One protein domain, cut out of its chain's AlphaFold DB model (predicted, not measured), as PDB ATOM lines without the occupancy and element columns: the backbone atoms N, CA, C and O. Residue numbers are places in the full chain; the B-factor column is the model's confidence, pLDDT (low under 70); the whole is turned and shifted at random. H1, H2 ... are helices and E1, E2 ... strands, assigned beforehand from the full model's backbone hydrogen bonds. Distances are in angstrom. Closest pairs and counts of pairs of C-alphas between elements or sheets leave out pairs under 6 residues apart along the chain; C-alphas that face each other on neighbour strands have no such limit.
ATOM      1  N   TYR A  46     126.478  85.520 212.751       80.88
ATOM      2  CA  TYR A  46     127.296  85.401 213.954       80.88
ATOM      3  C   TYR A  46     127.628  83.937 214.208       80.88
ATOM      4  O   TYR A  46     127.035  83.035 213.619       80.88
ATOM      5  N   ILE A  47     128.579  83.692 215.099       85.75
ATOM      6  CA  ILE A  47     128.965  82.332 215.459       85.75
ATOM      7  C   ILE A  47     128.339  81.982 216.808       85.75
ATOM      8  O   ILE A  47     128.434  82.783 217.744       85.75
ATOM      9  N   PRO A  48     127.671  80.821 216.935       84.38
ATOM     10  CA  PRO A  48     127.063  80.407 218.190       84.38
ATOM     11  C   PRO A  48     128.054  80.414 219.358       84.38
ATOM     12  O   PRO A  48     129.172  79.900 219.272       84.38
ATOM     13  N   GLY A  49     127.617  80.962 220.494       82.62
ATOM     14  CA  GLY A  49     128.487  81.195 221.653       82.62
ATOM     15  C   GLY A  49     129.141  79.936 222.238       82.62
ATOM     16  O   GLY A  49     130.227  80.029 222.806       82.62
ATOM     17  N   GLY A  50     128.518  78.760 222.085       83.62
ATOM     18  CA  GLY A  50     129.067  77.486 222.567       83.62
ATOM     19  C   GLY A  50     130.436  77.165 221.960       83.62
ATOM     20  O   GLY A  50     131.384  76.887 222.695       83.62
ATOM     21  N   ALA A  51     130.565  77.320 220.641       84.69
ATOM     22  CA  ALA A  51     131.808  77.069 219.922       84.69
ATOM     23  C   ALA A  51     132.898  78.088 220.283       84.69
ATOM     24  O   ALA A  51     134.038  77.720 220.561       84.69
ATOM     25  N   ILE A  52     132.523  79.368 220.378       90.94
ATOM     26  CA  ILE A  52     133.430  80.445 220.799       90.94
ATOM     27  C   ILE A  52     134.001  80.147 222.191       90.94
ATOM     28  O   ILE A  52     135.201  80.299 222.408       90.94
ATOM     29  N   ASN A  53     133.164  79.695 223.132       90.88
ATOM     30  CA  ASN A  53     133.608  79.337 224.480       90.88
ATOM     31  C   ASN A  53     134.609  78.172 224.460       90.88
ATOM     32  O   ASN A  53     135.610  78.221 225.174       90.88
ATOM     33  N   ALA A  54     134.346  77.130 223.666       91.31
ATOM     34  CA  ALA A  54     135.224  75.967 223.565       91.31
ATOM     35  C   ALA A  54     136.600  76.343 222.996       91.31
ATOM     36  O   ALA A  54     137.618  76.064 223.629       91.31
ATOM     37  N   VAL A  55     136.629  77.065 221.874       94.56
ATOM     38  CA  VAL A  55     137.879  77.508 221.239       94.56
ATOM     39  C   VAL A  55     138.637  78.496 222.129       94.56
ATOM     40  O   VAL A  55     139.849  78.373 222.287       94.56
ATOM     41  N   ALA A  56     137.944  79.424 222.798       94.81
ATOM     42  CA  ALA A  56     138.579  80.369 223.719       94.81
ATOM     43  C   ALA A  56     139.290  79.684 224.896       94.81
ATOM     44  O   ALA A  56     140.342  80.155 225.326       94.81
ATOM     45  N   ARG A  57     138.759  78.560 225.401       94.31
ATOM     46  CA  ARG A  57     139.453  77.758 226.423       94.31
ATOM     47  C   ARG A  57     140.756  77.169 225.886       94.31
ATOM     48  O   ARG A  57     141.756  77.200 226.596       94.31
ATOM     49  N   SER A  58     140.759  76.669 224.654       93.94
ATOM     50  CA  SER A  58     141.968  76.142 224.009       93.94
ATOM     51  C   SER A  58     143.006  77.237 223.766       93.94
ATOM     52  O   SER A  58     144.175  77.041 224.087       93.94
ATOM     53  N   VAL A  59     142.576  78.418 223.310       94.94
ATOM     54  CA  VAL A  59     143.455  79.587 223.136       94.94
ATOM     55  C   VAL A  59     144.097  79.999 224.459       94.94
ATOM     56  O   VAL A  59     145.312  80.136 224.518       94.94
ATOM     57  N   MET A  60     143.319  80.120 225.542       92.25
ATOM     58  CA  MET A  60     143.862  80.455 226.869       92.25
ATOM     59  C   MET A  60     144.901  79.441 227.366       92.25
ATOM     60  O   MET A  60     145.881  79.829 227.999       92.25
ATOM     61  N   LYS A  61     144.701  78.146 227.086       92.25
ATOM     62  CA  LYS A  61     145.666  77.089 227.436       92.25
ATOM     63  C   LYS A  61     146.960  77.181 226.630       92.25
ATOM     64  O   LYS A  61     148.001  76.776 227.141       92.25
ATOM     65  N   GLN A  62     146.891  77.673 225.394       89.81
ATOM     66  CA  GLN A  62     148.053  77.842 224.528       89.81
ATOM     67  C   GLN A  62     148.836  79.108 224.876       89.81
ATOM     68  O   GLN A  62     150.055  79.042 224.992       89.81
ATOM     69  N   THR A  63     148.156  80.243 225.072       88.69
ATOM     70  CA  THR A  63     148.833  81.525 225.312       88.69
ATOM     71  C   THR A  63     149.355  81.690 226.731       88.69
ATOM     72  O   THR A  63     150.343  82.389 226.911       88.69
ATOM     73  N   LYS A  64     148.725  81.046 227.725       91.69
ATOM     74  CA  LYS A  64     149.147  81.055 229.141       91.69
ATOM     75  C   LYS A  64     149.568  82.454 229.642       91.69
ATOM     76  O   LYS A  64     150.685  82.606 230.134       91.69
ATOM     77  N   PRO A  65     148.696  83.476 229.529       90.56
ATOM     78  CA  PRO A  65     149.054  84.834 229.918       90.56
ATOM     79  C   PRO A  65     149.351  84.909 231.418       90.56
ATOM     80  O   PRO A  65     148.670  84.285 232.239       90.56
ATOM     81  N   THR A  66     150.352  85.704 231.774       93.38
ATOM     82  CA  THR A  66     150.755  85.947 233.159       93.38
ATOM     83  C   THR A  66     149.656  86.684 233.942       93.38
ATOM     84  O   THR A  66     148.839  87.409 233.359       93.38
ATOM     85  N   PRO A  67     149.628  86.581 235.285       92.19
ATOM     86  CA  PRO A  67     148.684  87.341 236.110       92.19
ATOM     87  C   PRO A  67     148.752  88.859 235.875       92.19
ATOM     88  O   PRO A  67     147.725  89.540 235.902       92.19
ATOM     89  N   GLN A  68     149.948  89.385 235.594       90.12
ATOM     90  CA  GLN A  68     150.162  90.800 235.301       90.12
ATOM     91  C   GLN A  68     149.540  91.209 233.957       90.12
ATOM     92  O   GLN A  68     148.838  92.219 233.893       90.12
ATOM     93  N   GLU A  69     149.727  90.409 232.905       91.19
ATOM     94  CA  GLU A  69     149.098  90.626 231.593       91.19
ATOM     95  C   GLU A  69     147.572  90.559 231.679       91.19
ATOM     96  O   GLU A  69     146.874  91.404 231.113       91.19
ATOM     97  N   ILE A  70     147.041  89.603 232.450       90.81
ATOM     98  CA  ILE A  70     145.604  89.493 232.725       90.81
ATOM     99  C   ILE A  70     145.086  90.765 233.400       90.81
ATOM    100  O   ILE A  70     144.083  91.333 232.955       90.81
ATOM    101  N   ALA A  71     145.762  91.234 234.451       86.00
ATOM    102  CA  ALA A  71     145.373  92.445 235.165       86.00
ATOM    103  C   ALA A  71     145.416  93.681 234.252       86.00
ATOM    104  O   ALA A  71     144.491  94.501 234.270       86.00
ATOM    105  N   GLU A  72     146.445  93.804 233.411       85.12
ATOM    106  CA  GLU A  72     146.580  94.911 232.467       85.12
ATOM    107  C   GLU A  72     145.490  94.882 231.384       85.12
ATOM    108  O   GLU A  72     144.839  95.904 231.142       85.12
ATOM    109  N   ALA A  73     145.243  93.724 230.771       86.81
ATOM    110  CA  ALA A  73     144.207  93.540 229.758       86.81
ATOM    111  C   ALA A  73     142.814  93.865 230.315       86.81
ATOM    112  O   ALA A  73     142.061  94.655 229.736       86.81
ATOM    113  N   VAL A  74     142.490  93.321 231.493       83.81
ATOM    114  CA  VAL A  74     141.240  93.622 232.197       83.81
ATOM    115  C   VAL A  74     141.144  95.120 232.465       83.81
ATOM    116  O   VAL A  74     140.125  95.725 232.133       83.81
ATOM    117  N   ARG A  75     142.206  95.765 232.962       77.06
ATOM    118  CA  ARG A  75     142.231  97.219 233.190       77.06
ATOM    119  C   ARG A  75     141.956  98.023 231.916       77.06
ATOM    120  O   ARG A  75     141.226  99.007 231.984       77.06
ATOM    121  N   LEU A  76     142.478  97.614 230.759       75.12
ATOM    122  CA  LEU A  76     142.252  98.307 229.482       75.12
ATOM    123  C   LEU A  76     140.799  98.226 229.002       75.12
ATOM    124  O   LEU A  76     140.263  99.215 228.498       75.12
ATOM    125  N   THR A  77     140.136  97.087 229.206       73.69
ATOM    126  CA  THR A  77     138.704  96.942 228.875       73.69
ATOM    127  C   THR A  77     137.772  97.745 229.777       73.69
ATOM    128  O   THR A  77     136.604  97.932 229.446       73.69
ATOM    129  N   ARG A  78     138.285  98.288 230.888       65.00
ATOM    130  CA  ARG A  78     137.514  99.144 231.794       65.00
ATOM    131  C   ARG A  78     137.315 100.586 231.287       65.00
ATOM    132  O   ARG A  78     136.647 101.368 231.964       65.00
ATOM    133  N   GLY A  79     137.846 100.929 230.108       52.19
ATOM    134  CA  GLY A  79     137.707 102.244 229.472       52.19
ATOM    135  C   GLY A  79     138.773 103.263 229.900       52.19
ATOM    136  O   GLY A  79     139.462 103.106 230.905       52.19
ATOM    137  N   THR A  80     138.951 104.328 229.110       39.12
ATOM    138  CA  THR A  80     140.068 105.282 229.268       39.12
ATOM    139  C   THR A  80     139.851 106.362 230.331       39.12
ATOM    140  O   THR A  80     140.841 106.861 230.855       39.12
ATOM    141  N   ARG A  81     138.602 106.714 230.677       42.12
ATOM    142  CA  ARG A  81     138.289 107.818 231.615       42.12
ATOM    143  C   ARG A  81     138.269 107.431 233.091       42.12
ATOM    144  O   ARG A  81     138.380 108.297 233.945       42.12
ATOM    145  N   HIS A  82     138.176 106.143 233.393       47.59
ATOM    146  CA  HIS A  82     138.232 105.634 234.756       47.59
ATOM    147  C   HIS A  82     139.156 104.422 234.709       47.59
ATOM    148  O   HIS A  82     138.765 103.371 234.230       47.59
ATOM    149  N   ARG A  83     140.426 104.561 235.095       42.72
ATOM    150  CA  ARG A  83     141.386 103.435 235.104       42.72
ATOM    151  C   ARG A  83     141.535 102.802 236.493       42.72
ATOM    152  O   ARG A  83     142.083 101.709 236.592       42.72
ATOM    153  N   VAL A  84     140.974 103.441 237.523       45.00
ATOM    154  CA  VAL A  84     141.120 103.122 238.957       45.00
ATOM    155  C   VAL A  84     139.746 103.188 239.651       45.00
ATOM    156  O   VAL A  84     138.839 103.838 239.128       45.00
ATOM    157  N   GLY A  85     139.567 102.472 240.764       49.56
ATOM    158  CA  GLY A  85     138.320 102.423 241.545       49.56
ATOM    159  C   GLY A  85     137.368 101.299 241.134       49.56
ATOM    160  O   GLY A  85     137.526 100.717 240.048       49.56
ATOM    161  N   ASP A  86     136.397 101.015 242.003       51.19
ATOM    162  CA  ASP A  86     135.517  99.861 241.879       51.19
ATOM    163  C   ASP A  86     134.713  99.870 240.588       51.19
ATOM    164  O   ASP A  86     134.252 100.894 240.062       51.19
ATOM    165  N   TRP A  87     134.583  98.670 240.023       51.97
ATOM    166  CA  TRP A  87     133.836  98.500 238.795       51.97
ATOM    167  C   TRP A  87     132.357  98.771 239.009       51.97
ATOM    168  O   TRP A  87     131.701  98.891 238.006       51.97
ATOM    169  N   SER A  88     131.800  98.905 240.208       50.84
ATOM    170  CA  SER A  88     130.392  99.274 240.416       50.84
ATOM    171  C   SER A  88     130.103 100.763 240.207       50.84
ATOM    172  O   SER A  88     128.989 101.081 239.796       50.84
ATOM    173  N   ASP A  89     131.095 101.656 240.332       46.97
ATOM    174  CA  ASP A  89     130.839 103.074 240.676       46.97
ATOM    175  C   ASP A  89     131.026 104.081 239.524       46.97
ATOM    176  O   ASP A  89     130.848 105.286 239.668       46.97
ATOM    177  N   ARG A  90     131.403 103.611 238.332       49.56
ATOM    178  CA  ARG A  90     131.782 104.481 237.192       49.56
ATOM    179  C   ARG A  90     130.604 104.907 236.297       49.56
ATOM    180  O   ARG A  90     129.749 104.068 236.021       49.56
ATOM    181  N   PRO A  91     130.581 106.134 235.749       41.81
ATOM    182  CA  PRO A  91     129.534 106.566 234.827       41.81
ATOM    183  C   PRO A  91     129.575 105.778 233.509       41.81
ATOM    184  O   PRO A  91     130.640 105.510 232.946       41.81
ATOM    185  N   THR A  92     128.398 105.398 233.016       44.00
ATOM    186  CA  THR A  92     128.225 104.729 231.723       44.00
ATOM    187  C   THR A  92     128.564 105.663 230.563       44.00
ATOM    188  O   THR A  92     128.465 106.884 230.686       44.00
ATOM    189  N   TYR A  93     128.986 105.078 229.436       40.94
ATOM    190  CA  TYR A  93     129.261 105.755 228.162       40.94
ATOM    191  C   TYR A  93     128.247 106.862 227.831       40.94
ATOM    192  O   TYR A  93     127.110 106.831 228.289       40.94
ATOM    193  N   ARG A  94     128.677 107.843 227.026       35.50
ATOM    194  CA  ARG A  94     127.922 109.054 226.669       35.50
ATOM    195  C   ARG A  94     126.489 108.708 226.229       35.50
ATOM    196  O   ARG A  94     126.261 108.361 225.078       35.50
ATOM    197  N   MET A  95     125.531 108.828 227.144       41.31
ATOM    198  CA  MET A  95     124.126 108.548 226.874       41.31
ATOM    199  C   MET A  95     123.354 109.824 226.574       41.31
ATOM    200  O   MET A  95     123.499 110.833 227.270       41.31
ATOM    201  N   ALA A  96     122.483 109.747 225.568       36.50
ATOM    202  CA  ALA A  96     121.378 110.679 225.431       36.50
ATOM    203  C   ALA A  96     120.468 110.574 226.668       36.50
ATOM    204  O   ALA A  96     120.202 109.480 227.167       36.50
ATOM    205  N   VAL A  97     120.028 111.726 227.173       38.84
ATOM    206  CA  VAL A  97     119.124 111.840 228.325       38.84
ATOM    207  C   VAL A  97     117.820 111.105 228.006       38.84
ATOM    208  O   VAL A  97     117.210 111.371 226.968       38.84
ATOM    209  N   LEU A  98     117.399 110.185 228.877       40.28
ATOM    210  CA  LEU A  98     116.079 109.569 228.772       40.28
ATOM    211  C   LEU A  98     115.026 110.663 228.998       40.28
ATOM    212  O   LEU A  98     115.129 111.454 229.933       40.28
ATOM    213  N   ARG A  99     114.023 110.737 228.123       36.38
ATOM    214  CA  ARG A  99     112.821 111.528 228.398       36.38
ATOM    215  C   ARG A  99     111.857 110.625 229.153       36.38
ATOM    216  O   ARG A  99     111.308 109.705 228.556       36.38
ATOM    217  N   HIS A 100     111.685 110.875 230.445       35.25
ATOM    218  CA  HIS A 100     110.651 110.240 231.255       35.25
ATOM    219  C   HIS A 100     109.522 111.264 231.413       35.25
ATOM    220  O   HIS A 100     109.671 112.269 232.108       35.25
ATOM    221  N   GLY A 101     108.416 111.084 230.686       45.34
ATOM    222  CA  GLY A 101     107.353 112.094 230.637       45.34
ATOM    223  C   GLY A 101     107.868 113.481 230.205       45.34
ATOM    224  O   GLY A 101     108.654 113.598 229.262       45.34
ATOM    225  N   ARG A 102     107.433 114.546 230.894       38.66
ATOM    226  CA  ARG A 102     107.887 115.934 230.651       38.66
ATOM    227  C   ARG A 102     109.281 116.240 231.229       38.66
ATOM    228  O   ARG A 102     109.812 117.314 230.951       38.66
ATOM    229  N   ALA A 103     109.888 115.327 231.990       38.12
ATOM    230  CA  ALA A 103     111.161 115.553 232.666       38.12
ATOM    231  C   ALA A 103     112.345 114.916 231.915       38.12
ATOM    232  O   ALA A 103     112.302 113.783 231.426       38.12
ATOM    233  N   ARG A 104     113.436 115.683 231.811       40.34
ATOM    234  CA  ARG A 104     114.731 115.246 231.273       40.34
ATOM    235  C   ARG A 104     115.613 114.779 232.425       40.34
ATOM    236  O   ARG A 104     116.497 115.516 232.853       40.34
ATOM    237  N   GLU A 105     115.397 113.570 232.919       41.66
ATOM    238  CA  GLU A 105     116.260 113.024 233.964       41.66
ATOM    239  C   GLU A 105     117.389 112.176 233.377       41.66
ATOM    240  O   GLU A 105     117.209 111.299 232.528       41.66
ATOM    241  N   ARG A 106     118.610 112.454 233.839       41.91
ATOM    242  CA  ARG A 106     119.732 111.540 233.650       41.91
ATOM    243  C   ARG A 106     119.489 110.394 234.634       41.91
ATOM    244  O   ARG A 106     119.498 110.638 235.833       41.91
ATOM    245  N   LEU A 107     119.350 109.161 234.146       45.31
ATOM    246  CA  LEU A 107     119.255 107.952 234.982       45.31
ATOM    247  C   LEU A 107     120.579 107.146 234.997       45.31
ATOM    248  O   LEU A 107     120.580 105.972 234.625       45.31
ATOM    249  N   PRO A 108     121.737 107.726 235.390       42.72
ATOM    250  CA  PRO A 108     122.985 106.979 235.479       42.72
ATOM    251  C   PRO A 108     122.921 105.887 236.555       42.72
ATOM    252  O   PRO A 108     123.571 104.860 236.393       42.72
ATOM    253  N   HIS A 109     122.107 106.056 237.604       39.22
ATOM    254  CA  HIS A 109     122.045 105.132 238.741       39.22
ATOM    255  C   HIS A 109     121.397 103.782 238.417       39.22
ATOM    256  O   HIS A 109     121.800 102.768 238.979       39.22
ATOM    257  N   LEU A 110     120.478 103.719 237.447       39.62
ATOM    258  CA  LEU A 110     119.880 102.448 237.027       39.62
ATOM    259  C   LEU A 110     120.901 101.509 236.375       39.62
ATOM    260  O   LEU A 110     120.630 100.320 236.271       39.62
ATOM    261  N   LEU A 111     122.066 102.007 235.951       42.25
ATOM    262  CA  LEU A 111     123.113 101.235 235.273       42.25
ATOM    263  C   LEU A 111     124.327 100.931 236.179       42.25
ATOM    264  O   LEU A 111     125.197 100.140 235.797       42.25
ATOM    265  N   ILE A 112     124.363 101.507 237.387       35.94
ATOM    266  CA  ILE A 112     125.344 101.235 238.451       35.94
ATOM    267  C   ILE A 112     125.053  99.823 238.986       35.94
ATOM    268  O   ILE A 112     124.216  99.625 239.856       35.94
ATOM    269  N   GLY A 113     125.659  98.807 238.368       33.00
ATOM    270  CA  GLY A 113     125.518  97.396 238.768       33.00
ATOM    271  C   GLY A 113     125.155  96.434 237.634       33.00
ATOM    272  O   GLY A 113     125.278  95.225 237.797       33.00
ATOM    273  N   ARG A 114     124.785  96.939 236.448       49.75
ATOM    274  CA  ARG A 114     124.347  96.119 235.293       49.75
ATOM    275  C   ARG A 114     125.475  95.827 234.299       49.75
ATOM    276  O   ARG A 114     125.306  95.951 233.088       49.75
ATOM    277  N   ARG A 115     126.673  95.560 234.815       54.44
ATOM    278  CA  ARG A 115     127.906  95.493 234.024       54.44
ATOM    279  C   ARG A 115     128.300  94.041 233.778       54.44
ATOM    280  O   ARG A 115     128.351  93.263 234.725       54.44
ATOM    281  N   HIS A 116     128.704  93.692 232.556       58.34
ATOM    282  CA  HIS A 116     129.557  92.515 232.388       58.34
ATOM    283  C   HIS A 116     130.880  92.804 233.104       58.34
ATOM    284  O   HIS A 116     131.534  93.800 232.790       58.34
ATOM    285  N   VAL A 117     131.246  91.997 234.104       66.25
ATOM    286  CA  VAL A 117     132.527  92.152 234.805       66.25
ATOM    287  C   VAL A 117     133.641  91.839 233.810       66.25
ATOM    288  O   VAL A 117     133.701  90.704 233.326       66.25
ATOM    289  N   PRO A 118     134.525  92.800 233.486       72.75
ATOM    290  CA  PRO A 118     135.605  92.559 232.552       72.75
ATOM    291  C   PRO A 118     136.509  91.461 233.096       72.75
ATOM    292  O   PRO A 118     137.038  91.565 234.201       72.75
ATOM    293  N   ASN A 119     136.664  90.397 232.321       84.00
ATOM    294  CA  ASN A 119     137.482  89.249 232.673       84.00
ATOM    295  C   ASN A 119     138.233  88.761 231.431       84.00
ATOM    296  O   ASN A 119     137.776  88.955 230.301       84.00
ATOM    297  N   ALA A 120     139.379  88.112 231.639       88.88
ATOM    298  CA  ALA A 120     140.217  87.626 230.544       88.88
ATOM    299  C   ALA A 120     139.462  86.666 229.613       88.88
ATOM    300  O   ALA A 120     139.594  86.762 228.396       88.88
ATOM    301  N   SER A 121     138.593  85.806 230.156       90.25
ATOM    302  CA  SER A 121     137.796  84.877 229.346       90.25
ATOM    303  C   SER A 121     136.883  85.604 228.352       90.25
ATOM    304  O   SER A 121     136.786  85.209 227.195       90.25
ATOM    305  N   ALA A 122     136.231  86.698 228.746       88.12
ATOM    306  CA  ALA A 122     135.413  87.518 227.856       88.12
ATOM    307  C   ALA A 122     136.248  88.201 226.769       88.12
ATOM    308  O   ALA A 122     135.817  88.252 225.618       88.12
ATOM    309  N   ILE A 123     137.453  88.667 227.108       92.12
ATOM    310  CA  ILE A 123     138.397  89.253 226.146       92.12
ATOM    311  C   ILE A 123     138.786  88.208 225.096       92.12
ATOM    312  O   ILE A 123     138.627  88.454 223.900       92.12
ATOM    313  N   VAL A 124     139.201  87.016 225.532       95.44
ATOM    314  CA  VAL A 124     139.620  85.938 224.626       95.44
ATOM    315  C   VAL A 124     138.464  85.433 223.776       95.44
ATOM    316  O   VAL A 124     138.623  85.286 222.570       95.44
ATOM    317  N   ARG A 125     137.272  85.237 224.349       93.75
ATOM    318  CA  ARG A 125     136.069  84.868 223.580       93.75
ATOM    319  C   ARG A 125     135.746  85.881 222.495       93.75
ATOM    320  O   ARG A 125     135.410  85.504 221.378       93.75
ATOM    321  N   SER A 126     135.870  87.164 222.811       92.62
ATOM    322  CA  SER A 126     135.604  88.227 221.847       92.62
ATOM    323  C   SER A 126     136.661  88.250 220.741       92.62
ATOM    324  O   SER A 126     136.311  88.410 219.576       92.62
ATOM    325  N   PHE A 127     137.934  88.009 221.072       96.25
ATOM    326  CA  PHE A 127     139.001  87.841 220.081       96.25
ATOM    327  C   PHE A 127     138.783  86.607 219.192       96.25
ATOM    328  O   PHE A 127     138.892  86.695 217.974       96.25
ATOM    329  N   VAL A 128     138.403  85.467 219.770       95.94
ATOM    330  CA  VAL A 128     138.046  84.264 219.006       95.94
ATOM    331  C   VAL A 128     136.879  84.553 218.066       95.94
ATOM    332  O   VAL A 128     136.953  84.207 216.891       95.94
ATOM    333  N   HIS A 129     135.834  85.246 218.530       92.62
ATOM    334  CA  HIS A 129     134.722  85.624 217.659       92.62
ATOM    335  C   HIS A 129     135.177  86.555 216.526       92.62
ATOM    336  O   HIS A 129     134.716  86.384 215.406       92.62
ATOM    337  N   TYR A 130     136.111  87.480 216.768       92.69
ATOM    338  CA  TYR A 130     136.701  88.297 215.700       92.69
ATOM    339  C   TYR A 130     137.324  87.432 214.600       92.69
ATOM    340  O   TYR A 130     136.987  87.592 213.428       92.69
ATOM    341  N   VAL A 131     138.212  86.507 214.982       90.56
ATOM    342  CA  VAL A 131     138.914  85.632 214.032       90.56
ATOM    343  C   VAL A 131     137.913  84.763 213.287       90.56
ATOM    344  O   VAL A 131     137.885  84.768 212.063       90.56
ATOM    345  N   LEU A 132     137.025  84.080 214.004       87.19
ATOM    346  CA  LEU A 132     136.071  83.188 213.365       87.19
ATOM    347  C   LEU A 132     135.060  83.948 212.485       87.19
ATOM    348  O   LEU A 132     134.695  83.462 211.420       87.19
ATOM    349  N   ALA A 133     134.645  85.163 212.858       81.19
ATOM    350  CA  ALA A 133     133.794  85.998 212.006       81.19
ATOM    351  C   ALA A 133     134.518  86.489 210.741       81.19
ATOM    352  O   ALA A 133     133.874  86.725 209.714       81.19
ATOM    353  N   ARG A 134     135.845  86.635 210.788       81.06
ATOM    354  CA  ARG A 134     136.657  86.902 209.599       81.06
ATOM    355  C   ARG A 134     136.725  85.676 208.696       81.06
ATOM    356  O   ARG A 134     136.406  85.789 207.519       81.06
ATOM    357  N   GLU A 135     137.089  84.528 209.259       79.50
ATOM    358  CA  GLU A 135     137.381  83.310 208.493       79.50
ATOM    359  C   GLU A 135     136.117  82.598 207.980       79.50
ATOM    360  O   GLU A 135     136.092  82.129 206.848       79.50
ATOM    361  N   PHE A 136     135.043  82.547 208.775       76.94
ATOM    362  CA  PHE A 136     133.857  81.730 208.472       76.94
ATOM    363  C   PHE A 136     132.626  82.531 208.042       76.94
ATOM    364  O   PHE A 136     131.747  81.982 207.384       76.94
ATOM    365  N   LEU A 137     132.529  83.814 208.409       71.44
ATOM    366  CA  LEU A 137     131.414  84.669 207.978       71.44
ATOM    367  C   LEU A 137     131.788  85.598 206.816       71.44
ATOM    368  O   LEU A 137     130.890  86.175 206.207       71.44
ATOM    369  N   GLY A 138     133.081  85.794 206.524       63.47
ATOM    370  CA  GLY A 138     133.533  86.708 205.467       63.47
ATOM    371  C   GLY A 138     133.031  88.147 205.647       63.47
ATOM    372  O   GLY A 138     132.845  88.877 204.676       63.47
ATOM    373  N   THR A 139     132.733  88.547 206.886       64.12
ATOM    374  CA  THR A 139     132.135  89.856 207.181       64.12
ATOM    375  C   THR A 139     133.186  90.961 207.176       64.12
ATOM    376  O   THR A 139     134.355  90.709 207.442       64.12
ATOM    377  N   GLY A 140     132.792  92.209 206.908       62.53
ATOM    378  CA  GLY A 140     133.718  93.346 206.952       62.53
ATOM    379  C   GLY A 140     134.233  93.647 208.367       62.53
ATOM    380  O   GLY A 140     133.522  93.435 209.352       62.53
ATOM    381  N   HIS A 141     135.443  94.212 208.467       70.62
ATOM    382  CA  HIS A 141     136.126  94.522 209.737       70.62
ATOM    383  C   HIS A 141     135.228  95.237 210.757       70.62
ATOM    384  O   HIS A 141     135.160  94.876 211.926       70.62
ATOM    385  N   ARG A 142     134.480  96.230 210.287       67.62
ATOM    386  CA  ARG A 142     133.525  97.017 211.065       67.62
ATOM    387  C   ARG A 142     132.485  96.156 211.797       67.62
ATOM    388  O   ARG A 142     132.318  96.269 213.011       67.62
ATOM    389  N   TYR A 143     131.858  95.232 211.072       72.62
ATOM    390  CA  TYR A 143     130.868  94.321 211.637       72.62
ATOM    391  C   TYR A 143     131.509  93.290 212.576       72.62
ATOM    392  O   TYR A 143     130.951  93.004 213.632       72.62
ATOM    393  N   GLN A 144     132.713  92.802 212.260       77.12
ATOM    394  CA  GLN A 144     133.471  91.936 213.170       77.12
ATOM    395  C   GLN A 144     133.709  92.639 214.511       77.12
ATOM    396  O   GLN A 144     133.415  92.074 215.556       77.12
ATOM    397  N   VAL A 145     134.169  93.894 214.498       78.62
ATOM    398  CA  VAL A 145     134.411  94.683 215.716       78.62
ATOM    399  C   VAL A 145     133.114  94.911 216.506       78.62
ATOM    400  O   VAL A 145     133.120  94.817 217.734       78.62
ATOM    401  N   TYR A 146     131.985  95.130 215.831       79.69
ATOM    402  CA  TYR A 146     130.671  95.137 216.479       79.69
ATOM    403  C   TYR A 146     130.362  93.803 217.187       79.69
ATOM    404  O   TYR A 146     129.971  93.805 218.358       79.69
ATOM    405  N   LEU A 147     130.580  92.663 216.516       82.19
ATOM    406  CA  LEU A 147     130.381  91.333 217.102       82.19
ATOM    407  C   LEU A 147     131.298  91.096 218.307       82.19
ATOM    408  O   LEU A 147     130.841  90.538 219.305       82.19
ATOM    409  N   VAL A 148     132.550  91.568 218.266       87.56
ATOM    410  CA  VAL A 148     133.469  91.548 219.420       87.56
ATOM    411  C   VAL A 148     132.836  92.262 220.608       87.56
ATOM    412  O   VAL A 148     132.749  91.685 221.690       87.56
ATOM    413  N   GLY A 149     132.354  93.493 220.418       79.12
ATOM    414  CA  GLY A 149     131.728  94.258 221.495       79.12
ATOM    415  C   GLY A 149     130.472  93.587 222.048       79.12
ATOM    416  O   GLY A 149     130.293  93.515 223.263       79.12
ATOM    417  N   GLY A 150     129.623  93.044 221.171       78.44
ATOM    418  CA  GLY A 150     128.436  92.290 221.580       78.44
ATOM    419  C   GLY A 150     128.784  91.015 222.356       78.44
ATOM    420  O   GLY A 150     128.141  90.696 223.351       78.44
ATOM    421  N   THR A 151     129.847  90.319 221.957       85.31
ATOM    422  CA  THR A 151     130.331  89.092 222.620       85.31
ATOM    423  C   THR A 151     130.907  89.383 223.987       85.31
ATOM    424  O   THR A 151     130.634  88.652 224.936       85.31
ATOM    425  N   PHE A 152     131.666  90.473 224.087       84.06
ATOM    426  CA  PHE A 152     132.225  90.938 225.343       84.06
ATOM    427  C   PHE A 152     131.120  91.270 226.348       84.06
ATOM    428  O   PHE A 152     131.223  90.906 227.511       84.06
ATOM    429  N   MET A 153     130.044  91.921 225.899       74.44
ATOM    430  CA  MET A 153     128.916  92.290 226.761       74.44
ATOM    431  C   MET A 153     127.974  91.115 227.076       74.44
ATOM    432  O   MET A 153     127.326  91.108 228.123       74.44
ATOM    433  N   GLY A 154     127.905  90.101 226.211       71.88
ATOM    434  CA  GLY A 154     127.093  88.903 226.422       71.88
ATOM    435  C   GLY A 154     125.581  89.123 226.254       71.88
ATOM    436  O   GLY A 154     125.130  89.995 225.515       71.88
ATOM    437  N   ARG A 155     124.769  88.277 226.909       55.69
ATOM    438  CA  ARG A 155     123.302  88.178 226.718       55.69
ATOM    439  C   ARG A 155     122.452  89.218 227.472       55.69
ATOM    440  O   ARG A 155     121.261  89.006 227.647       55.69
ATOM    441  N   GLN A 156     123.015  90.315 227.968       53.72
ATOM    442  CA  GLN A 156     122.249  91.185 228.866       53.72
ATOM    443  C   GLN A 156     121.516  92.313 228.130       53.72
ATOM    444  O   GLN A 156     122.090  93.348 227.795       53.72
ATOM    445  N   GLY A 157     120.201  92.124 227.969       44.66
ATOM    446  CA  GLY A 157     119.243  93.195 228.242       44.66
ATOM    447  C   GLY A 157     119.336  93.596 229.721       44.66
ATOM    448  O   GLY A 157     119.617  92.769 230.582       44.66
ATOM    449  N   LEU A 158     119.176  94.879 230.014       46.50
ATOM    450  CA  LEU A 158     119.459  95.489 231.315       46.50
ATOM    451  C   LEU A 158     118.647  94.859 232.467       46.50
ATOM    452  O   LEU A 158     117.487  95.212 232.641       46.50
ATOM    453  N   CYS A 159     119.236  94.030 233.330       38.28
ATOM    454  CA  CYS A 159     118.535  93.488 234.510       38.28
ATOM    455  C   CYS A 159     118.454  94.491 235.671       38.28
ATOM    456  O   CYS A 159     119.436  95.161 235.960       38.28
ATOM    457  N   VAL A 160     117.312  94.580 236.360       40.91
ATOM    458  CA  VAL A 160     117.106  95.468 237.524       40.91
ATOM    459  C   VAL A 160     118.084  95.128 238.669       40.91
ATOM    460  O   VAL A 160     118.254  93.938 238.945       40.91
ATOM    461  N   PRO A 161     118.736  96.112 239.332       37.94
ATOM    462  CA  PRO A 161     119.612  95.845 240.469       37.94
ATOM    463  C   PRO A 161     118.866  95.120 241.601       37.94
ATOM    464  O   PRO A 161     117.678  95.391 241.821       37.94
ATOM    465  N   PRO A 162     119.540  94.232 242.352       36.31
ATOM    466  CA  PRO A 162     118.965  93.632 243.552       36.31
ATOM    467  C   PRO A 162     118.493  94.723 244.529       36.31
ATOM    468  O   PRO A 162     119.226  95.675 244.786       36.31
ATOM    469  N   GLY A 163     117.264  94.609 245.043       45.56
ATOM    470  CA  GLY A 163     116.699  95.546 246.027       45.56
ATOM    471  C   GLY A 163     116.054  96.823 245.469       45.56
ATOM    472  O   GLY A 163     115.561  97.620 246.253       45.56
ATOM    473  N   ARG A 164     116.022  97.029 244.141       44.22
ATOM    474  CA  ARG A 164     115.413  98.223 243.507       44.22
ATOM    475  C   ARG A 164     114.363  97.894 242.443       44.22
ATOM    476  O   ARG A 164     114.295  98.535 241.396       44.22
ATOM    477  N   LYS A 165     113.576  96.841 242.683       40.06
ATOM    478  CA  LYS A 165     112.523  96.384 241.756       40.06
ATOM    479  C   LYS A 165     111.411  97.421 241.590       40.06
ATOM    480  O   LYS A 165     110.933  97.616 240.475       40.06
ATOM    481  N   ASP A 166     111.089  98.133 242.659       43.41
ATOM    482  CA  ASP A 166     109.888  98.967 242.731       43.41
ATOM    483  C   ASP A 166     110.048 100.311 241.993       43.41
ATOM    484  O   ASP A 166     109.087 100.820 241.426       43.41
ATOM    485  N   GLU A 167     111.276 100.838 241.876       39.75
ATOM    486  CA  GLU A 167     111.586 102.075 241.127       39.75
ATOM    487  C   GLU A 167     111.493 101.902 239.596       39.75
ATOM    488  O   GLU A 167     111.375 102.882 238.865       39.75
ATOM    489  N   VAL A 168     111.576 100.664 239.088       40.88
ATOM    490  CA  VAL A 168     111.700 100.374 237.644       40.88
ATOM    491  C   VAL A 168     110.405  99.821 237.036       40.88
ATOM    492  O   VAL A 168     110.208  99.922 235.827       40.88
ATOM    493  N   LEU A 169     109.513  99.255 237.854       39.03
ATOM    494  CA  LEU A 169     108.269  98.610 237.407       39.03
ATOM    495  C   LEU A 169     107.075  99.568 237.262       39.03
ATOM    496  O   LEU A 169     106.005  99.143 236.841       39.03
ATOM    497  N   THR A 170     107.243 100.851 237.581       39.19
ATOM    498  CA  THR A 170     106.181 101.872 237.492       39.19
ATOM    499  C   THR A 170     106.051 102.506 236.102       39.19
ATOM    500  O   THR A 170     105.093 103.231 235.844       39.19
ATOM    501  N   LYS A 177     113.541 100.858 226.972       45.19
ATOM    502  CA  LYS A 177     114.578  99.969 226.417       45.19
ATOM    503  C   LYS A 177     115.866 100.733 226.111       45.19
ATOM    504  O   LYS A 177     116.109 101.124 224.972       45.19
ATOM    505  N   TYR A 178     116.731 100.919 227.110       46.53
ATOM    506  CA  TYR A 178     118.092 101.386 226.832       46.53
ATOM    507  C   TYR A 178     118.887 100.272 226.122       46.53
ATOM    508  O   TYR A 178     119.018  99.148 226.609       46.53
ATOM    509  N   ARG A 179     119.374 100.569 224.915       51.66
ATOM    510  CA  ARG A 179     120.175  99.662 224.088       51.66
ATOM    511  C   ARG A 179     121.427 100.395 223.660       51.66
ATOM    512  O   ARG A 179     121.335 101.475 223.085       51.66
ATOM    513  N   LEU A 180     122.581  99.786 223.912       56.16
ATOM    514  CA  LEU A 180     123.822 100.223 223.287       56.16
ATOM    515  C   LEU A 180     123.638 100.180 221.764       56.16
ATOM    516  O   LEU A 180     123.107  99.211 221.207       56.16
ATOM    517  N   SER A 181     124.033 101.259 221.098       56.47
ATOM    518  CA  SER A 181     123.974 101.351 219.648       56.47
ATOM    519  C   SER A 181     125.062 100.486 219.016       56.47
ATOM    520  O   SER A 181     126.010 100.038 219.665       56.47
ATOM    521  N   TYR A 182     124.952 100.274 217.708       61.22
ATOM    522  CA  TYR A 182     125.998  99.616 216.931       61.22
ATOM    523  C   TYR A 182     127.378 100.279 217.147       61.22
ATOM    524  O   TYR A 182     128.369  99.579 217.354       61.22
ATOM    525  N   ASN A 183     127.429 101.616 217.183       56.44
ATOM    526  CA  ASN A 183     128.669 102.369 217.387       56.44
ATOM    527  C   ASN A 183     129.258 102.148 218.784       56.44
ATOM    528  O   ASN A 183     130.473 102.034 218.920       56.44
ATOM    529  N   ASP A 184     128.414 102.039 219.812       62.31
ATOM    530  CA  ASP A 184     128.874 101.774 221.178       62.31
ATOM    531  C   ASP A 184     129.539 100.398 221.267       62.31
ATOM    532  O   ASP A 184     130.637 100.264 221.806       62.31
ATOM    533  N   PHE A 185     128.927  99.379 220.659       70.62
ATOM    534  CA  PHE A 185     129.528  98.049 220.578       70.62
ATOM    535  C   PHE A 185     130.802  98.029 219.736       70.62
ATOM    536  O   PHE A 185     131.743  97.334 220.104       70.62
ATOM    537  N   ALA A 186     130.886  98.807 218.657       69.44
ATOM    538  CA  ALA A 186     132.117  98.904 217.879       69.44
ATOM    539  C   ALA A 186     133.265  99.551 218.687       69.44
ATOM    540  O   ALA A 186     134.410  99.093 218.638       69.44
ATOM    541  N   ILE A 187     132.973 100.577 219.495       69.19
ATOM    542  CA  ILE A 187     133.953 101.190 220.405       69.19
ATOM    543  C   ILE A 187     134.410 100.175 221.456       69.19
ATOM    544  O   ILE A 187     135.615  99.980 221.637       69.19
ATOM    545  N   ILE A 188     133.464  99.491 222.108       76.31
ATOM    546  CA  ILE A 188     133.762  98.432 223.083       76.31
ATOM    547  C   ILE A 188     134.632  97.357 222.431       76.31
ATOM    548  O   ILE A 188     135.700  97.049 222.947       76.31
ATOM    549  N   GLY A 189     134.241  96.850 221.260       80.50
ATOM    550  CA  GLY A 189     134.991  95.832 220.533       80.50
ATOM    551  C   GLY A 189     136.410  96.274 220.182       80.50
ATOM    552  O   GLY A 189     137.351  95.504 220.350       80.50
ATOM    553  N   THR A 190     136.601  97.535 219.790       83.62
ATOM    554  CA  THR A 190     137.935  98.096 219.521       83.62
ATOM    555  C   THR A 190     138.813  98.066 220.772       83.62
ATOM    556  O   THR A 190     139.979  97.675 220.708       83.62
ATOM    557  N   HIS A 191     138.265  98.456 221.925       83.38
ATOM    558  CA  HIS A 191     138.986  98.396 223.197       83.38
ATOM    559  C   HIS A 191     139.262  96.959 223.640       83.38
ATOM    560  O   HIS A 191     140.362  96.674 224.112       83.38
ATOM    561  N   THR A 192     138.311  96.052 223.441       87.31
ATOM    562  CA  THR A 192     138.479  94.631 223.745       87.31
ATOM    563  C   THR A 192     139.577  93.999 222.891       87.31
ATOM    564  O   THR A 192     140.393  93.260 223.426       87.31
ATOM    565  N   LEU A 193     139.678  94.339 221.601       92.06
ATOM    566  CA  LEU A 193     140.771  93.871 220.737       92.06
ATOM    567  C   LEU A 193     142.134  94.415 221.183       92.06
ATOM    568  O   LEU A 193     143.097  93.658 221.236       92.06
ATOM    569  N   LYS A 194     142.217  95.692 221.578       89.44
ATOM    570  CA  LYS A 194     143.451  96.267 222.149       89.44
ATOM    571  C   LYS A 194     143.856  95.586 223.459       89.44
ATOM    572  O   LYS A 194     145.038  95.412 223.727       89.44
ATOM    573  N   ALA A 195     142.886  95.209 224.286       89.50
ATOM    574  CA  ALA A 195     143.155  94.453 225.502       89.50
ATOM    575  C   ALA A 195     143.584  93.009 225.206       89.50
ATOM    576  O   ALA A 195     144.428  92.474 225.914       89.50
ATOM    577  N   ALA A 196     143.050  92.392 224.149       94.50
ATOM    578  CA  ALA A 196     143.454  91.059 223.713       94.50
ATOM    579  C   ALA A 196     144.942  91.016 223.319       94.50
ATOM    580  O   ALA A 196     145.631  90.061 223.665       94.50
ATOM    581  N   GLU A 197     145.470  92.085 222.715       93.94
ATOM    582  CA  GLU A 197     146.900  92.195 222.382       93.94
ATOM    583  C   GLU A 197     147.808  92.106 223.628       93.94
ATOM    584  O   GLU A 197     148.921  91.594 223.528       93.94
ATOM    585  N   LYS A 198     147.326  92.517 224.814       92.75
ATOM    586  CA  LYS A 198     148.042  92.340 226.095       92.75
ATOM    587  C   LYS A 198     148.032  90.912 226.627       92.75
ATOM    588  O   LYS A 198     148.849  90.590 227.471       92.75
ATOM    589  N   LEU A 199     147.142  90.064 226.123       92.81
ATOM    590  CA  LEU A 199     147.113  88.628 226.414       92.81
ATOM    591  C   LEU A 199     147.905  87.815 225.374       92.81
ATOM    592  O   LEU A 199     147.687  86.612 225.246       92.81
ATOM    593  N   GLY A 200     148.739  88.478 224.562       92.00
ATOM    594  CA  GLY A 200     149.447  87.858 223.441       92.00
ATOM    595  C   GLY A 200     148.576  87.597 222.206       92.00
ATOM    596  O   GLY A 200     149.050  87.017 221.237       92.00
ATOM    597  N   LEU A 201     147.313  88.039 222.191       95.06
ATOM    598  CA  LEU A 201     146.374  87.755 221.102       95.06
ATOM    599  C   LEU A 201     146.429  88.855 220.038       95.06
ATOM    600  O   LEU A 201     145.704  89.854 220.103       95.06
ATOM    601  N   ARG A 202     147.308  88.690 219.046       93.06
ATOM    602  CA  ARG A 202     147.489  89.669 217.965       93.06
ATOM    603  C   ARG A 202     146.709  89.268 216.719       93.06
ATOM    604  O   ARG A 202     146.785  88.144 216.250       93.06
ATOM    605  N   ARG A 203     146.002  90.228 216.116       88.19
ATOM    606  CA  ARG A 203     145.228  90.012 214.872       88.19
ATOM    607  C   ARG A 203     146.101  89.666 213.658       88.19
ATOM    608  O   ARG A 203     145.590  89.129 212.679       88.19
ATOM    609  N   SER A 204     147.379  90.039 213.712       86.94
ATOM    610  CA  SER A 204     148.387  89.774 212.683       86.94
ATOM    611  C   SER A 204     149.083  88.421 212.849       86.94
ATOM    612  O   SER A 204     149.836  88.034 211.962       86.94
ATOM    613  N   ASP A 205     148.871  87.729 213.971       89.56
ATOM    614  CA  ASP A 205     149.475  86.427 214.239       89.56
ATOM    615  C   ASP A 205     148.773  85.349 213.405       89.56
ATOM    616  O   ASP A 205     147.643  84.943 213.695       89.56
ATOM    617  N   ARG A 206     149.433  84.930 212.320       89.44
ATOM    618  CA  ARG A 206     148.872  83.965 211.371       89.44
ATOM    619  C   ARG A 206     148.695  82.590 212.008       89.44
ATOM    620  O   ARG A 206     147.645  81.984 211.799       89.44
ATOM    621  N   ASP A 207     149.641  82.151 212.828       89.75
ATOM    622  CA  ASP A 207     149.617  80.828 213.450       89.75
ATOM    623  C   ASP A 207     148.497  80.729 214.483       89.75
ATOM    624  O   ASP A 207     147.730  79.765 214.484       89.75
ATOM    625  N   LEU A 208     148.309  81.774 215.296       91.12
ATOM    626  CA  LEU A 208     147.181  81.861 216.218       91.12
ATOM    627  C   LEU A 208     145.840  81.877 215.472       91.12
ATOM    628  O   LEU A 208     144.891  81.203 215.882       91.12
ATOM    629  N   THR A 209     145.737  82.631 214.370       88.81
ATOM    630  CA  THR A 209     144.495  82.657 213.579       88.81
ATOM    631  C   THR A 209     144.190  81.303 212.944       88.81
ATOM    632  O   THR A 209     143.044  80.855 213.006       88.81
ATOM    633  N   ALA A 210     145.208  80.619 212.415       86.19
ATOM    634  CA  ALA A 210     145.083  79.279 211.858       86.19
ATOM    635  C   ALA A 210     144.680  78.271 212.940       86.19
ATOM    636  O   ALA A 210     143.743  77.501 212.738       86.19
ATOM    637  N   PHE A 211     145.304  78.325 214.119       90.81
ATOM    638  CA  PHE A 211     144.933  77.493 215.261       90.81
ATOM    639  C   PHE A 211     143.458  77.663 215.643       90.81
ATOM    640  O   PHE A 211     142.742  76.674 215.798       90.81
ATOM    641  N   ILE A 212     142.979  78.906 215.754       91.56
ATOM    642  CA  ILE A 212     141.580  79.209 216.086       91.56
ATOM    643  C   ILE A 212     140.629  78.644 215.023       91.56
ATOM    644  O   ILE A 212     139.627  78.015 215.372       91.56
ATOM    645  N   ALA A 213     140.945  78.841 213.741       87.56
ATOM    646  CA  ALA A 213     140.128  78.350 212.638       87.56
ATOM    647  C   ALA A 213     140.080  76.814 212.593       87.56
ATOM    648  O   ALA A 213     138.997  76.239 212.493       87.56
ATOM    649  N   VAL A 214     141.228  76.146 212.753       88.06
ATOM    650  CA  VAL A 214     141.326  74.680 212.806       88.06
ATOM    651  C   VAL A 214     140.583  74.122 214.019       88.06
ATOM    652  O   VAL A 214     139.856  73.139 213.890       88.06
ATOM    653  N   ALA A 215     140.716  74.745 215.191       90.75
ATOM    654  CA  ALA A 215     140.010  74.318 216.395       90.75
ATOM    655  C   ALA A 215     138.488  74.389 216.210       90.75
ATOM    656  O   ALA A 215     137.787  73.452 216.582       90.75
ATOM    657  N   TYR A 216     137.975  75.458 215.596       89.31
ATOM    658  CA  TYR A 216     136.549  75.547 215.277       89.31
ATOM    659  C   TYR A 216     136.130  74.530 214.209       89.31
ATOM    660  O   TYR A 216     135.123  73.852 214.391       89.31
ATOM    661  N   GLY A 217     136.926  74.350 213.150       87.12
ATOM    662  CA  GLY A 217     136.673  73.352 212.109       87.12
ATOM    663  C   GLY A 217     136.571  71.923 212.655       87.12
ATOM    664  O   GLY A 217     135.689  71.174 212.247       87.12
ATOM    665  N   ARG A 218     137.402  71.562 213.641       87.75
ATOM    666  CA  ARG A 218     137.312  70.264 214.335       87.75
ATOM    667  C   ARG A 218     136.000  70.098 215.100       87.75
ATOM    668  O   ARG A 218     135.398  69.036 215.005       87.75
ATOM    669  N   LEU A 219     135.541  71.139 215.798       87.38
ATOM    670  CA  LEU A 219     134.256  71.107 216.509       87.38
ATOM    671  C   LEU A 219     133.065  70.995 215.546       87.38
ATOM    672  O   LEU A 219     132.061  70.376 215.883       87.38
ATOM    673  N   LEU A 220     133.162  71.597 214.356       85.62
ATOM    674  CA  LEU A 220     132.153  71.431 213.308       85.62
ATOM    675  C   LEU A 220     132.131  69.989 212.792       85.62
ATOM    676  O   LEU A 220     131.061  69.399 212.683       85.62
ATOM    677  N   ALA A 221     133.304  69.414 212.515       83.62
ATOM    678  CA  ALA A 221     133.428  68.050 212.008       83.62
ATOM    679  C   ALA A 221     132.961  66.989 213.020       83.62
ATOM    680  O   ALA A 221     132.380  65.987 212.615       83.62
ATOM    681  N   SER A 222     133.176  67.207 214.323       88.38
ATOM    682  CA  SER A 222     132.701  66.296 215.375       88.38
ATOM    683  C   SER A 222     131.229  66.489 215.752       88.38
ATOM    684  O   SER A 222     130.696  65.711 216.540       88.38
ATOM    685  N   GLY A 223     130.558  67.517 215.221       84.38
ATOM    686  CA  GLY A 223     129.181  67.858 215.590       84.38
ATOM    687  C   GLY A 223     129.036  68.508 216.974       84.38
ATOM    688  O   GLY A 223     127.918  68.743 217.429       84.38
ATOM    689  N   GLU A 224     130.142  68.842 217.646       86.06
ATOM    690  CA  GLU A 224     130.148  69.555 218.934       86.06
ATOM    691  C   GLU A 224     129.821  71.049 218.797       86.06
ATOM    692  O   GLU A 224     129.466  71.719 219.772       86.06
ATOM    693  N   ALA A 225     129.958  71.594 217.588       86.19
ATOM    694  CA  ALA A 225     129.601  72.961 217.258       86.19
ATOM    695  C   ALA A 225     128.675  73.030 216.049       86.19
ATOM    696  O   ALA A 225     128.681  72.182 215.162       86.19
ATOM    697  N   PHE A 226     127.922  74.123 215.993       82.75
ATOM    698  CA  PHE A 226     127.094  74.454 214.846       82.75
ATOM    699  C   PHE A 226     127.822  75.401 213.890       82.75
ATOM    700  O   PHE A 226     128.644  76.214 214.350       82.75
ATOM    701  N   PRO A 227     127.501  75.341 212.583       81.31
ATOM    702  CA  PRO A 227     128.044  76.269 211.606       81.31
ATOM    703  C   PRO A 227     127.626  77.714 211.921       81.31
ATOM    704  O   PRO A 227     126.725  77.957 212.737       81.31
ATOM    705  N   PRO A 228     128.286  78.701 211.296       81.44
ATOM    706  CA  PRO A 228     127.915  80.093 211.460       81.44
ATOM    707  C   PRO A 228     126.444  80.331 211.110       81.44
ATOM    708  O   PRO A 228     125.911  79.813 210.131       81.44
ATOM    709  N   VAL A 229     125.798  81.157 211.921       81.50
ATOM    710  CA  VAL A 229     124.392  81.519 211.781       81.50
ATOM    711  C   VAL A 229     124.276  82.674 210.804       81.50
ATOM    712  O   VAL A 229     124.821  83.751 211.053       81.50
TER     713      VAL A 229
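Overview. This is residues 46 to 170 and 177 to 229 of the 310 residues of an uncharacterized protein of Ruegeria sp. THAF33 (UniProt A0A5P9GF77). What shape is this? Six mostly crossed helices cluster round H3, which touches the other five, and to one side long loops reach away to the tiny hairpin E1-E2. The cluster is well packed, while that end is loose. What is printed? There are 178 residues, with named elements in the order H1 H2 E1 E2 H3 H4 H5 H6, class mostly helix, the sheet antiparallel. The whole is compact, with a radius of gyration of the C-alphas of 17.8 A, and elongated, 56 by 36 by 30 A.

Arrangement. What does H1, residues 49 to 63, touch? It touches the hub H3, residues 120 to 135, only just about perpendicular at 71 degrees; their closest C-alphas, Ala 56 and Arg 125, are 5.2 A apart. And H2, residues 67 to 77? It touches H5, residues 182 to 197, at a shallow tilt of 19 degrees, opposite ways; the closest C-alphas, Ala 73 and Ala 195, are 4.5 A apart. Where are the strands? E1, residues 98 to 100, and E2, residues 103 to 105, form an antiparallel hairpin, with N 100 and O 103 within hydrogen-bond range at 3.1 A; both are apart from H1 and H5. What else touches H3? H4, residues 141 to 153, forms a helical hairpin with it at 29 degrees, closest C-alphas Ser 126 and Val 148, 4.6 A. Residues 209 to 216 of H6, residues 206 to 221, touch it about perpendicular at 83 degrees, closest C-alphas Val 131 and Thr 209, 6.3 A. In the six helices every O i to N i+4 pair is within hydrogen-bond range.

Along the chain. Where does H1 begin? C-alpha 49 is at (128.487, 81.195, 221.653). How long are H3, H5 and H6, and where does H6 end? They measure 22.6, 22.8 and 22.2 A; C-alpha 221 is at (133.428, 68.050, 212.008).

Size, cuts and confidence. Is anything missing? Residues 171 to 176 are not printed, a gap of 14.0 A between C-alphas 170 and 177. Which links are long, and where is confidence low? H2 to E1 and E2 to H3 are long; pLDDT is under 70 in 70 residues, among them 78 to 117 and 155 to 170.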